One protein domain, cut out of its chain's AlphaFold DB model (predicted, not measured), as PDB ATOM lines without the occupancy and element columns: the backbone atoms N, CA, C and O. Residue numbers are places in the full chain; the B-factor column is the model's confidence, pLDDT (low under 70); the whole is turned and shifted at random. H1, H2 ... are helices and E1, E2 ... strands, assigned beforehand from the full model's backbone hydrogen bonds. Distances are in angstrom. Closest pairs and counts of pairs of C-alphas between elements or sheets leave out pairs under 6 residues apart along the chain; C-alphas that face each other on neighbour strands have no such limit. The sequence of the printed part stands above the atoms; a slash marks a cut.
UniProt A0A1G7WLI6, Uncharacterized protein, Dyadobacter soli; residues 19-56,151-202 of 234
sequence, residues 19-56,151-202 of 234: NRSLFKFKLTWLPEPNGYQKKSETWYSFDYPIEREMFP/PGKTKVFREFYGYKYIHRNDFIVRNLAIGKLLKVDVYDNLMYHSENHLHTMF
ATOM      1  N   ASN A  19      63.238 133.869 -63.673       88.44
ATOM      2  CA  ASN A  19      63.965 132.818 -62.961       88.44
ATOM      3  C   ASN A  19      64.888 133.361 -61.872       88.44
ATOM      4  O   ASN A  19      65.320 132.602 -61.021       88.44
ATOM      5  N   ARG A  20      65.165 134.665 -61.852       87.38
ATOM      6  CA  ARG A  20      65.965 135.322 -60.806       87.38
ATOM      7  C   ARG A  20      65.143 136.329 -60.017       87.38
ATOM      8  O   ARG A  20      65.663 137.320 -59.523       87.38
ATOM      9  N   SER A  21      63.843 136.077 -59.915       84.81
ATOM     10  CA  SER A  21      62.901 136.960 -59.241       84.81
ATOM     11  C   SER A  21      62.023 136.186 -58.274       84.81
ATOM     12  O   SER A  21      61.598 135.065 -58.562       84.81
ATOM     13  N   LEU A  22      61.728 136.809 -57.137       83.69
ATOM     14  CA  LEU A  22      60.790 136.297 -56.144       83.69
ATOM     15  C   LEU A  22      59.402 136.909 -56.318       83.69
ATOM     16  O   LEU A  22      58.406 136.233 -56.078       83.69
ATOM     17  N   PHE A  23      59.329 138.152 -56.796       83.62
ATOM     18  CA  PHE A  23      58.066 138.846 -57.017       83.62
ATOM     19  C   PHE A  23      57.941 139.365 -58.437       83.62
ATOM     20  O   PHE A  23      58.917 139.789 -59.061       83.62
ATOM     21  N   LYS A  24      56.697 139.387 -58.904       86.00
ATOM     22  CA  LYS A  24      56.267 140.049 -60.128       86.00
ATOM     23  C   LYS A  24      55.338 141.198 -59.755       86.00
ATOM     24  O   LYS A  24      54.357 141.003 -59.049       86.00
ATOM     25  N   PHE A  25      55.615 142.380 -60.277       84.38
ATOM     26  CA  PHE A  25      54.837 143.592 -60.065       84.38
ATOM     27  C   PHE A  25      54.124 143.955 -61.363       84.38
ATOM     28  O   PHE A  25      54.753 144.018 -62.420       84.38
ATOM     29  N   LYS A  26      52.823 144.220 -61.305       87.94
ATOM     30  CA  LYS A  26      52.049 144.750 -62.428       87.94
ATOM     31  C   LYS A  26      51.632 146.176 -62.100       87.94
ATOM     32  O   LYS A  26      50.858 146.409 -61.175       87.94
ATOM     33  N   LEU A  27      52.170 147.121 -62.860       87.50
ATOM     34  CA  LEU A  27      51.982 148.551 -62.661       87.50
ATOM     35  C   LEU A  27      50.908 149.054 -63.622       87.50
ATOM     36  O   LEU A  27      50.988 148.819 -64.830       87.50
ATOM     37  N   THR A  28      49.910 149.754 -63.089       89.50
ATOM     38  CA  THR A  28      48.864 150.419 -63.875       89.50
ATOM     39  C   THR A  28      48.975 151.920 -63.678       89.50
ATOM     40  O   THR A  28      48.882 152.410 -62.554       89.50
ATOM     41  N   TRP A  29      49.187 152.636 -64.774       89.12
ATOM     42  CA  TRP A  29      49.503 154.060 -64.793       89.12
ATOM     43  C   TRP A  29      48.260 154.912 -65.045       89.12
ATOM     44  O   TRP A  29      47.342 154.477 -65.743       89.12
ATOM     45  N   LEU A  30      48.246 156.125 -64.490       86.69
ATOM     46  CA  LEU A  30      47.257 157.137 -64.847       86.69
ATOM     47  C   LEU A  30      47.490 157.554 -66.310       86.69
ATOM     48  O   LEU A  30      48.652 157.673 -66.715       86.69
ATOM     49  N   PRO A  31      46.431 157.781 -67.107       85.56
ATOM     50  CA  PRO A  31      46.578 158.405 -68.416       85.56
ATOM     51  C   PRO A  31      47.301 159.750 -68.303       85.56
ATOM     52  O   PRO A  31      47.078 160.519 -67.367       85.56
ATOM     53  N   GLU A  32      48.182 160.037 -69.253       84.38
ATOM     54  CA  GLU A  32      48.854 161.326 -69.316       84.38
ATOM     55  C   GLU A  32      47.863 162.447 -69.689       84.38
ATOM     56  O   GLU A  32      46.859 162.191 -70.359       84.38
ATOM     57  N   PRO A  33      48.137 163.713 -69.312       82.56
ATOM     58  CA  PRO A  33      47.254 164.846 -69.618       82.56
ATOM     59  C   PRO A  33      46.983 165.068 -71.114       82.56
ATOM     60  O   PRO A  33      45.982 165.674 -71.478       82.56
ATOM     61  N   ASN A  34      47.864 164.570 -71.986       85.31
ATOM     62  CA  ASN A  34      47.719 164.587 -73.447       85.31
ATOM     63  C   ASN A  34      46.778 163.478 -73.978       85.31
ATOM     64  O   ASN A  34      46.665 163.306 -75.189       85.31
ATOM     65  N   GLY A  35      46.142 162.701 -73.094       80.12
ATOM     66  CA  GLY A  35      45.288 161.564 -73.441       80.12
ATOM     67  C   GLY A  35      46.045 160.263 -73.728       80.12
ATOM     68  O   GLY A  35      45.411 159.240 -73.985       80.12
ATOM     69  N   TYR A  36      47.383 160.253 -73.670       84.19
ATOM     70  CA  TYR A  36      48.175 159.045 -73.877       84.19
ATOM     71  C   TYR A  36      48.030 158.086 -72.692       84.19
ATOM     72  O   TYR A  36      48.392 158.391 -71.554       84.19
ATOM     73  N   GLN A  37      47.526 156.881 -72.957       82.38
ATOM     74  CA  GLN A  37      47.433 155.832 -71.951       82.38
ATOM     75  C   GLN A  37      48.683 154.954 -71.987       82.38
ATOM     76  O   GLN A  37      48.865 154.120 -72.880       82.38
ATOM     77  N   LYS A  38      49.535 155.099 -70.972       84.31
ATOM     78  CA  LYS A  38      50.686 154.215 -70.802       84.31
ATOM     79  C   LYS A  38      50.200 152.783 -70.544       84.31
ATOM     80  O   LYS A  38      49.409 152.536 -69.633       84.31
ATOM     81  N   LYS A  39      50.681 151.827 -71.348       86.88
ATOM     82  CA  LYS A  39      50.377 150.398 -71.165       86.88
ATOM     83  C   LYS A  39      50.834 149.928 -69.782       86.88
ATOM     84  O   LYS A  39      51.834 150.416 -69.256       86.88
ATOM     85  N   SER A  40      50.119 148.956 -69.212       86.62
ATOM     86  CA  SER A  40      50.556 148.305 -67.978       86.62
ATOM     87  C   SER A  40      51.950 147.709 -68.148       86.62
ATOM     88  O   SER A  40      52.240 147.063 -69.156       86.62
ATOM     89  N   GLU A  41      52.796 147.888 -67.140       88.25
ATOM     90  CA  GLU A  41      54.168 147.382 -67.146       88.25
ATOM     91  C   GLU A  41      54.296 146.202 -66.186       88.25
ATOM     92  O   GLU A  41      53.681 146.177 -65.120       88.25
ATOM     93  N   THR A  42      55.094 145.209 -66.581       87.12
ATOM     94  CA  THR A  42      55.446 144.074 -65.725       87.12
ATOM     95  C   THR A  42      56.891 144.198 -65.293       87.12
ATOM     96  O   THR A  42      57.803 144.254 -66.116       87.12
ATOM     97  N   TRP A  43      57.075 144.232 -63.988       86.31
ATOM     98  CA  TRP A  43      58.334 144.405 -63.293       86.31
ATOM     99  C   TRP A  43      58.600 143.152 -62.444       86.31
ATOM    100  O   TRP A  43      57.679 142.411 -62.112       86.31
ATOM    101  N   TYR A  44      59.858 142.898 -62.107       84.50
ATOM    102  CA  TYR A  44      60.313 141.751 -61.316       84.50
ATOM    103  C   TYR A  44      61.240 142.225 -60.196       84.50
ATOM    104  O   TYR A  44      61.891 143.259 -60.362       84.50
ATOM    105  N   SER A  45      61.281 141.511 -59.070       82.94
ATOM    106  CA  SER A  45      62.270 141.767 -58.012       82.94
ATOM    107  C   SER A  45      63.676 141.340 -58.456       82.94
ATOM    108  O   SER A  45      63.806 140.521 -59.368       82.94
ATOM    109  N   PHE A  46      64.709 141.872 -57.794       81.81
ATOM    110  CA  PHE A  46      66.122 141.636 -58.114       81.81
ATOM    111  C   PHE A  46      66.493 142.031 -59.554       81.81
ATOM    112  O   PHE A  46      67.100 141.274 -60.320       81.81
ATOM    113  N   ASP A  47      66.094 143.238 -59.952       81.12
ATOM    114  CA  ASP A  47      66.340 143.773 -61.291       81.12
ATOM    115  C   ASP A  47      67.573 144.680 -61.362       81.12
ATOM    116  O   ASP A  47      67.811 145.295 -62.396       81.12
ATOM    117  N   TYR A  48      68.392 144.724 -60.309       82.94
ATOM    118  CA  TYR A  48      69.728 145.325 -60.322       82.94
ATOM    119  C   TYR A  48      70.811 144.261 -60.092       82.94
ATOM    120  O   TYR A  48      70.548 143.278 -59.400       82.94
ATOM    121  N   PRO A  49      72.044 144.440 -60.611       84.62
ATOM    122  CA  PRO A  49      73.114 143.446 -60.467       84.62
ATOM    123  C   PRO A  49      73.373 143.027 -59.013       84.62
ATOM    124  O   PRO A  49      73.297 141.847 -58.693       84.62
ATOM    125  N   ILE A  50      73.543 144.000 -58.117       82.25
ATOM    126  CA  ILE A  50      73.752 143.757 -56.682       82.25
ATOM    127  C   ILE A  50      72.553 143.086 -56.004       82.25
ATOM    128  O   ILE A  50      72.710 142.346 -55.042       82.25
ATOM    129  N   GLU A  51      71.338 143.316 -56.504       80.19
ATOM    130  CA  GLU A  51      70.166 142.613 -55.995       80.19
ATOM    131  C   GLU A  51      70.162 141.154 -56.457       80.19
ATOM    132  O   GLU A  51      69.848 140.269 -55.668       80.19
ATOM    133  N   ARG A  52      70.583 140.874 -57.695       82.25
ATOM    134  CA  ARG A  52      70.741 139.494 -58.180       82.25
ATOM    135  C   ARG A  52      71.822 138.722 -57.447       82.25
ATOM    136  O   ARG A  52      71.668 137.522 -57.266       82.25
ATOM    137  N   GLU A  53      72.889 139.391 -57.023       84.00
ATOM    138  CA  GLU A  53      73.919 138.787 -56.172       84.00
ATOM    139  C   GLU A  53      73.357 138.356 -54.813       84.00
ATOM    140  O   GLU A  53      73.816 137.367 -54.253       84.00
ATOM    141  N   MET A  54      72.326 139.046 -54.307       79.06
ATOM    142  CA  MET A  54      71.625 138.640 -53.087       79.06
ATOM    143  C   MET A  54      70.676 137.453 -53.301       79.06
ATOM    144  O   MET A  54      70.219 136.898 -52.312       79.06
ATOM    145  N   PHE A  55      70.354 137.076 -54.545       83.00
ATOM    146  CA  PHE A  55      69.466 135.953 -54.867       83.00
ATOM    147  C   PHE A  55      69.988 135.114 -56.050       83.00
ATOM    148  O   PHE A  55      69.339 135.041 -57.102       83.00
ATOM    149  N   PRO A  56      71.180 134.506 -55.916       79.12
ATOM    150  CA  PRO A  56      71.889 133.919 -57.048       79.12
ATOM    151  C   PRO A  56      71.234 132.635 -57.572       79.12
ATOM    152  O   PRO A  56      71.266 132.397 -58.779       79.12
ATOM    153  N   PRO A 151      53.462 138.578 -50.423       64.62
ATOM    154  CA  PRO A 151      52.370 139.543 -50.543       64.62
ATOM    155  C   PRO A 151      51.067 139.083 -49.864       64.62
ATOM    156  O   PRO A 151      50.262 139.920 -49.476       64.62
ATOM    157  N   GLY A 152      50.868 137.775 -49.666       59.81
ATOM    158  CA  GLY A 152      49.682 137.202 -49.019       59.81
ATOM    159  C   GLY A 152      49.638 137.276 -47.489       59.81
ATOM    160  O   GLY A 152      48.565 137.101 -46.917       59.81
ATOM    161  N   LYS A 153      50.761 137.543 -46.803       67.88
ATOM    162  CA  LYS A 153      50.783 137.701 -45.330       67.88
ATOM    163  C   LYS A 153      50.758 139.176 -44.919       67.88
ATOM    164  O   LYS A 153      50.080 139.531 -43.958       67.88
ATOM    165  N   THR A 154      51.438 140.040 -45.671       66.62
ATOM    166  CA  THR A 154      51.526 141.476 -45.378       66.62
ATOM    167  C   THR A 154      50.457 142.246 -46.146       66.62
ATOM    168  O   THR A 154      50.598 142.492 -47.338       66.62
ATOM    169  N   LYS A 155      49.393 142.679 -45.457       64.94
ATOM    170  CA  LYS A 155      48.311 143.487 -46.063       64.94
ATOM    171  C   LYS A 155      48.678 144.965 -46.228       64.94
ATOM    172  O   LYS A 155      47.989 145.701 -46.934       64.94
ATOM    173  N   VAL A 156      49.753 145.414 -45.582       67.31
ATOM    174  CA  VAL A 156      50.209 146.804 -45.625       67.31
ATOM    175  C   VAL A 156      51.304 146.944 -46.674       67.31
ATOM    176  O   VAL A 156      52.437 146.511 -46.490       67.31
ATOM    177  N   PHE A 157      50.988 147.628 -47.772       66.25
ATOM    178  CA  PHE A 157      51.938 147.880 -48.859       66.25
ATOM    179  C   PHE A 157      53.272 148.456 -48.364       66.25
ATOM    180  O   PHE A 157      54.329 147.986 -48.761       66.25
ATOM    181  N   ARG A 158      53.258 149.414 -47.430       63.94
ATOM    182  CA  ARG A 158      54.494 150.016 -46.894       63.94
ATOM    183  C   ARG A 158      55.408 149.015 -46.179       63.94
ATOM    184  O   ARG A 158      56.620 149.158 -46.273       63.94
ATOM    185  N   GLU A 159      54.843 148.017 -45.506       65.75
ATOM    186  CA  GLU A 159      55.605 146.982 -44.798       65.75
ATOM    187  C   GLU A 159      56.235 145.993 -45.783       65.75
ATOM    188  O   GLU A 159      57.398 145.631 -45.627       65.75
ATOM    189  N   PHE A 160      55.516 145.650 -46.859       66.62
ATOM    190  CA  PHE A 160      56.036 144.810 -47.945       66.62
ATOM    191  C   PHE A 160      57.291 145.418 -48.592       66.62
ATOM    192  O   PHE A 160      58.245 144.717 -48.923       66.62
ATOM    193  N   TYR A 161      57.314 146.743 -48.742       59.31
ATOM    194  CA  TYR A 161      58.431 147.471 -49.344       59.31
ATOM    195  C   TYR A 161      59.514 147.916 -48.346       59.31
ATOM    196  O   TYR A 161      60.475 148.568 -48.752       59.31
ATOM    197  N   GLY A 162      59.408 147.531 -47.069       47.44
ATOM    198  CA  GLY A 162      60.380 147.844 -46.014       47.44
ATOM    199  C   GLY A 162      61.737 147.128 -46.130       47.44
ATOM    200  O   GLY A 162      62.605 147.345 -45.286       47.44
ATOM    201  N   TYR A 163      61.945 146.294 -47.157       52.50
ATOM    202  CA  TYR A 163      63.202 145.580 -47.417       52.50
ATOM    203  C   TYR A 163      64.002 146.150 -48.598       52.50
ATOM    204  O   TYR A 163      63.451 146.823 -49.464       52.50
ATOM    205  N   LYS A 164      65.308 145.832 -48.627       54.12
ATOM    206  CA  LYS A 164      66.432 146.357 -49.445       54.12
ATOM    207  C   LYS A 164      66.274 146.438 -50.990       54.12
ATOM    208  O   LYS A 164      67.273 146.659 -51.667       54.12
ATOM    209  N   TYR A 165      65.076 146.341 -51.567       60.56
ATOM    210  CA  TYR A 165      64.781 146.627 -52.987       60.56
ATOM    211  C   TYR A 165      64.652 148.143 -53.238       60.56
ATOM    212  O   TYR A 165      63.679 148.638 -53.814       60.56
ATOM    213  N   ILE A 166      65.606 148.901 -52.693       58.91
ATOM    214  CA  ILE A 166      65.442 150.309 -52.299       58.91
ATOM    215  C   ILE A 166      64.922 151.163 -53.466       58.91
ATOM    216  O   ILE A 166      63.958 151.906 -53.312       58.91
ATOM    217  N   HIS A 167      65.475 151.005 -54.670       65.00
ATOM    218  CA  HIS A 167      65.176 151.922 -55.777       65.00
ATOM    219  C   HIS A 167      63.801 151.730 -56.404       65.00
ATOM    220  O   HIS A 167      63.116 152.714 -56.690       65.00
ATOM    221  N   ARG A 168      63.376 150.482 -56.646       72.19
ATOM    222  CA  ARG A 168      62.047 150.232 -57.223       72.19
ATOM    223  C   ARG A 168      60.948 150.527 -56.228       72.19
ATOM    224  O   ARG A 168      59.928 151.086 -56.622       72.19
ATOM    225  N   ASN A 169      61.184 150.211 -54.964       71.44
ATOM    226  CA  ASN A 169      60.261 150.502 -53.880       71.44
ATOM    227  C   ASN A 169      60.037 152.005 -53.781       71.44
ATOM    228  O   ASN A 169      58.898 152.459 -53.856       71.44
ATOM    229  N   ASP A 170      61.121 152.779 -53.742       73.06
ATOM    230  CA  ASP A 170      61.060 154.237 -53.705       73.06
ATOM    231  C   ASP A 170      60.378 154.810 -54.948       73.06
ATOM    232  O   ASP A 170      59.570 155.734 -54.843       73.06
ATOM    233  N   PHE A 171      60.657 154.262 -56.135       79.50
ATOM    234  CA  PHE A 171      60.012 154.700 -57.368       79.50
ATOM    235  C   PHE A 171      58.508 154.405 -57.366       79.50
ATOM    236  O   PHE A 171      57.711 155.284 -57.698       79.50
ATOM    237  N   ILE A 172      58.105 153.195 -56.980       79.94
ATOM    238  CA  ILE A 172      56.703 152.780 -56.897       79.94
ATOM    239  C   ILE A 172      55.964 153.627 -55.857       79.94
ATOM    240  O   ILE A 172      54.946 154.238 -56.180       79.94
ATOM    241  N   VAL A 173      56.499 153.730 -54.637       77.50
ATOM    242  CA  VAL A 173      55.910 154.509 -53.540       77.50
ATOM    243  C   VAL A 173      55.796 155.983 -53.920       77.50
ATOM    244  O   VAL A 173      54.742 156.584 -53.714       77.50
ATOM    245  N   ARG A 174      56.832 156.566 -54.537       81.56
ATOM    246  CA  ARG A 174      56.797 157.956 -55.007       81.56
ATOM    247  C   ARG A 174      55.729 158.166 -56.072       81.56
ATOM    248  O   ARG A 174      54.976 159.126 -55.967       81.56
ATOM    249  N   ASN A 175      55.654 157.298 -57.085       84.44
ATOM    250  CA  ASN A 175      54.678 157.445 -58.167       84.44
ATOM    251  C   ASN A 175      53.233 157.208 -57.701       84.44
ATOM    252  O   ASN A 175      52.330 157.860 -58.227       84.44
ATOM    253  N   LEU A 176      53.020 156.339 -56.705       81.00
ATOM    254  CA  LEU A 176      51.735 156.206 -56.007       81.00
ATOM    255  C   LEU A 176      51.390 157.494 -55.251       81.00
ATOM    256  O   LEU A 176      50.292 158.016 -55.401       81.00
ATOM    257  N   ALA A 177      52.335 158.043 -54.479       80.19
ATOM    258  CA  ALA A 177      52.109 159.233 -53.657       80.19
ATOM    259  C   ALA A 177      51.744 160.483 -54.478       80.19
ATOM    260  O   ALA A 177      50.943 161.295 -54.027       80.19
ATOM    261  N   ILE A 178      52.301 160.628 -55.684       85.69
ATOM    262  CA  ILE A 178      51.999 161.750 -56.592       85.69
ATOM    263  C   ILE A 178      50.839 161.461 -57.561       85.69
ATOM    264  O   ILE A 178      50.602 162.250 -58.472       85.69
ATOM    265  N   GLY A 179      50.156 160.318 -57.426       81.75
ATOM    266  CA  GLY A 179      48.989 159.957 -58.239       81.75
ATOM    267  C   GLY A 179      49.277 159.573 -59.697       81.75
ATOM    268  O   GLY A 179      48.341 159.405 -60.472       81.75
ATOM    269  N   LYS A 180      50.548 159.408 -60.096       85.25
ATOM    270  CA  LYS A 180      50.913 158.958 -61.456       85.25
ATOM    271  C   LYS A 180      50.697 157.460 -61.652       85.25
ATOM    272  O   LYS A 180      50.370 157.019 -62.752       85.25
ATOM    273  N   LEU A 181      50.914 156.672 -60.602       85.06
ATOM    274  CA  LEU A 181      50.656 155.237 -60.593       85.06
ATOM    275  C   LEU A 181      49.307 154.999 -59.912       85.06
ATOM    276  O   LEU A 181      49.128 155.379 -58.761       85.06
ATOM    277  N   LEU A 182      48.359 154.395 -60.629       83.88
ATOM    278  CA  LEU A 182      47.013 154.116 -60.118       83.88
ATOM    279  C   LEU A 182      46.992 152.884 -59.220       83.88
ATOM    280  O   LEU A 182      46.286 152.844 -58.215       83.88
ATOM    281  N   LYS A 183      47.730 151.849 -59.628       84.25
ATOM    282  CA  LYS A 183      47.678 150.537 -58.994       84.25
ATOM    283  C   LYS A 183      48.992 149.795 -59.161       84.25
ATOM    284  O   LYS A 183      49.586 149.814 -60.243       84.25
ATOM    285  N   VAL A 184      49.383 149.076 -58.117       82.56
ATOM    286  CA  VAL A 184      50.389 148.020 -58.177       82.56
ATOM    287  C   VAL A 184      49.782 146.727 -57.666       82.56
ATOM    288  O   VAL A 184      49.267 146.679 -56.550       82.56
ATOM    289  N   ASP A 185      49.873 145.693 -58.497       82.62
ATOM    290  CA  ASP A 185      49.591 144.318 -58.104       82.62
ATOM    291  C   ASP A 185      50.911 143.589 -57.913       82.62
ATOM    292  O   ASP A 185      51.719 143.524 -58.843       82.62
ATOM    293  N   VAL A 186      51.137 143.054 -56.718       81.31
ATOM    294  CA  VAL A 186      52.315 142.237 -56.430       81.31
ATOM    295  C   VAL A 186      51.909 140.779 -56.374       81.31
ATOM    296  O   VAL A 186      50.983 140.422 -55.650       81.31
ATOM    297  N   TYR A 187      52.621 139.952 -57.125       81.56
ATOM    298  CA  TYR A 187      52.430 138.515 -57.194       81.56
ATOM    299  C   TYR A 187      53.685 137.807 -56.721       81.56
ATOM    300  O   TYR A 187      54.807 138.179 -57.078       81.56
ATOM    301  N   ASP A 188      53.472 136.741 -55.971       81.69
ATOM    302  CA  ASP A 188      54.508 135.781 -55.649       81.69
ATOM    303  C   ASP A 188      54.872 134.953 -56.887       81.69
ATOM    304  O   ASP A 188      54.011 134.381 -57.560       81.69
ATOM    305  N   ASN A 189      56.158 134.922 -57.226       81.31
ATOM    306  CA  ASN A 189      56.634 134.253 -58.426       81.31
ATOM    307  C   ASN A 189      56.750 132.726 -58.245       81.31
ATOM    308  O   ASN A 189      56.852 132.016 -59.241       81.31
ATOM    309  N   LEU A 190      56.686 132.203 -57.009       79.56
ATOM    310  CA  LEU A 190      56.595 130.759 -56.744       79.56
ATOM    311  C   LEU A 190      55.212 130.210 -57.076       79.56
ATOM    312  O   LEU A 190      55.071 129.201 -57.771       79.56
ATOM    313  N   MET A 191      54.185 130.898 -56.592       68.00
ATOM    314  CA  MET A 191      52.808 130.459 -56.723       68.00
ATOM    315  C   MET A 191      51.875 131.645 -56.893       68.00
ATOM    316  O   MET A 191      51.777 132.515 -56.031       68.00
ATOM    317  N   TYR A 192      51.103 131.609 -57.975       53.22
ATOM    318  CA  TYR A 192      49.929 132.452 -58.097       53.22
ATOM    319  C   TYR A 192      48.821 131.832 -57.242       53.22
ATOM    320  O   TYR A 192      48.163 130.890 -57.676       53.22
ATOM    321  N   HIS A 193      48.643 132.329 -56.021       52.19
ATOM    322  CA  HIS A 193      47.451 132.041 -55.231       52.19
ATOM    323  C   HIS A 193      46.533 133.259 -55.292       52.19
ATOM    324  O   HIS A 193      47.005 134.394 -55.209       52.19
ATOM    325  N   SER A 194      45.221 133.045 -55.383       49.03
ATOM    326  CA  SER A 194      44.235 134.125 -55.249       49.03
ATOM    327  C   SER A 194      44.329 134.842 -53.899       49.03
ATOM    328  O   SER A 194      43.794 135.929 -53.778       49.03
ATOM    329  N   GLU A 195      45.030 134.279 -52.914       52.34
ATOM    330  CA  GLU A 195      45.273 134.868 -51.586       52.34
ATOM    331  C   GLU A 195      46.664 135.512 -51.465       52.34
ATOM    332  O   GLU A 195      46.940 136.210 -50.496       52.34
ATOM    333  N   ASN A 196      47.556 135.286 -52.436       55.19
ATOM    334  CA  ASN A 196      48.953 135.722 -52.392       55.19
ATOM    335  C   ASN A 196      49.191 136.871 -53.374       55.19
ATOM    336  O   ASN A 196      50.078 136.837 -54.231       55.19
ATOM    337  N   HIS A 197      48.325 137.871 -53.263       60.62
ATOM    338  CA  HIS A 197      48.419 139.112 -53.999       60.62
ATOM    339  C   HIS A 197      48.365 140.279 -53.020       60.62
ATOM    340  O   HIS A 197      47.603 140.267 -52.055       60.62
ATOM    341  N   LEU A 198      49.149 141.313 -53.297       62.16
ATOM    342  CA  LEU A 198      49.030 142.586 -52.604       62.16
ATOM    343  C   LEU A 198      48.542 143.614 -53.611       62.16
ATOM    344  O   LEU A 198      49.204 143.858 -54.623       62.16
ATOM    345  N   HIS A 199      47.376 144.191 -53.339       67.00
ATOM    346  CA  HIS A 199      46.786 145.243 -54.154       67.00
ATOM    347  C   HIS A 199      46.871 146.574 -53.417       67.00
ATOM    348  O   HIS A 199      46.426 146.696 -52.276       67.00
ATOM    349  N   THR A 200      47.372 147.608 -54.090       61.56
ATOM    350  CA  THR A 200      47.126 148.983 -53.643       61.56
ATOM    351  C   THR A 200      45.733 149.401 -54.087       61.56
ATOM    352  O   THR A 200      45.497 149.591 -55.281       61.56
ATOM    353  N   MET A 201      44.815 149.585 -53.147       48.28
ATOM    354  CA  MET A 201      43.581 150.321 -53.406       48.28
ATOM    355  C   MET A 201      43.867 151.795 -53.119       48.28
ATOM    356  O   MET A 201      43.918 152.187 -51.956       48.28
ATOM    357  N   PHE A 202      44.079 152.620 -54.147       47.28
ATOM    358  CA  PHE A 202      43.949 154.061 -53.949       47.28
ATOM    359  C   PHE A 202      42.504 154.487 -54.183       47.28
ATOM    360  O   PHE A 202      42.013 154.582 -55.304       47.28
TER     361      PHE A 202
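Overview. This is residues 19 to 56 and 151 to 202 of the 234 residues of an uncharacterized protein of Dyadobacter soli (UniProt A0A1G7WLI6). A twisted antiparallel sheet of four strands is the body of this domain, with one longer helix, H3, slanting over one of its faces. The short helix H2 only grazes the sheet, near E4, while the short helix H1 lies beyond one end of the strands, away from the sheet. The printed part has 90 residues with three named helices and four named strands, in the order E1 E2 H1 H2 H3 E3 E4; the sheet's order is E2 - E1 - E3 - E4. The class is mixed, helices and strands, with under half of the residues in named elements. The whole is compact, with a radius of gyration of the C-alphas of 13.5 A and spans of 42 by 30 by 22 A.

Arrangement. Start at E1, residues 23 to 29, an inner strand. Its antiparallel neighbour E2, residues 41 to 44, is an edge strand and forms a hairpin with it; look at N 25 and O 43, 2.8 A apart. On the other side of E1 is E3, residues 181 to 188, antiparallel at 163 degrees, with N 26 and O 185 at 2.8 A. E3 forms a hairpin with the edge strand E4, residues 197 to 199, where N 186 and O 198 are 3.0 A apart. H1, residues 49 to 53, is not on the sheet. H2, residues 157 to 160, only grazes it; its closest C-alphas to E4 are those of Phe 157 and Leu 198, 7.1 A apart. H3, residues 166 to 177, is on the sheet at a height of 10.0 A, over E1 and E3. On the local plane it stands at 31 degrees to E1, only just slantwise to the strands. Its closest C-alphas to E3 are those of Asn 175 and Leu 181, 5.2 A apart. H2 and H3 are only just apart, at 8.1 A. In H1 and H3 every O i to N i+4 pair is within hydrogen-bond range; H2 is too short for one, and its one O i to N i+3 pair is within range.

Along the chain. Find C-alpha 23 at (58.066, 138.846, -57.017); from there E1 runs 19.1 A to Trp 29. E2 covers 10.2 A, H1 6.4 A and H2 5.2 A. H3 begins at C-alpha 166, (65.442, 150.309, -52.299), and runs 16.1 A. E3 is 20.4 A long, and E4 runs 6.3 A to C-alpha 199 at (46.786, 145.243, -54.154).

Size, cuts and confidence. The two C-alphas farthest apart, those of Asn 34 and Pro 56, are 42.4 A apart. Residues 57 to 150 are not printed; C-alphas 56 and 151 are 21.3 A apart across this cut. The link from E1 to E2 is long. Mean pLDDT of the printed part is 75.5; look for values under 70 at residues 151 to 167 and 191 to 202.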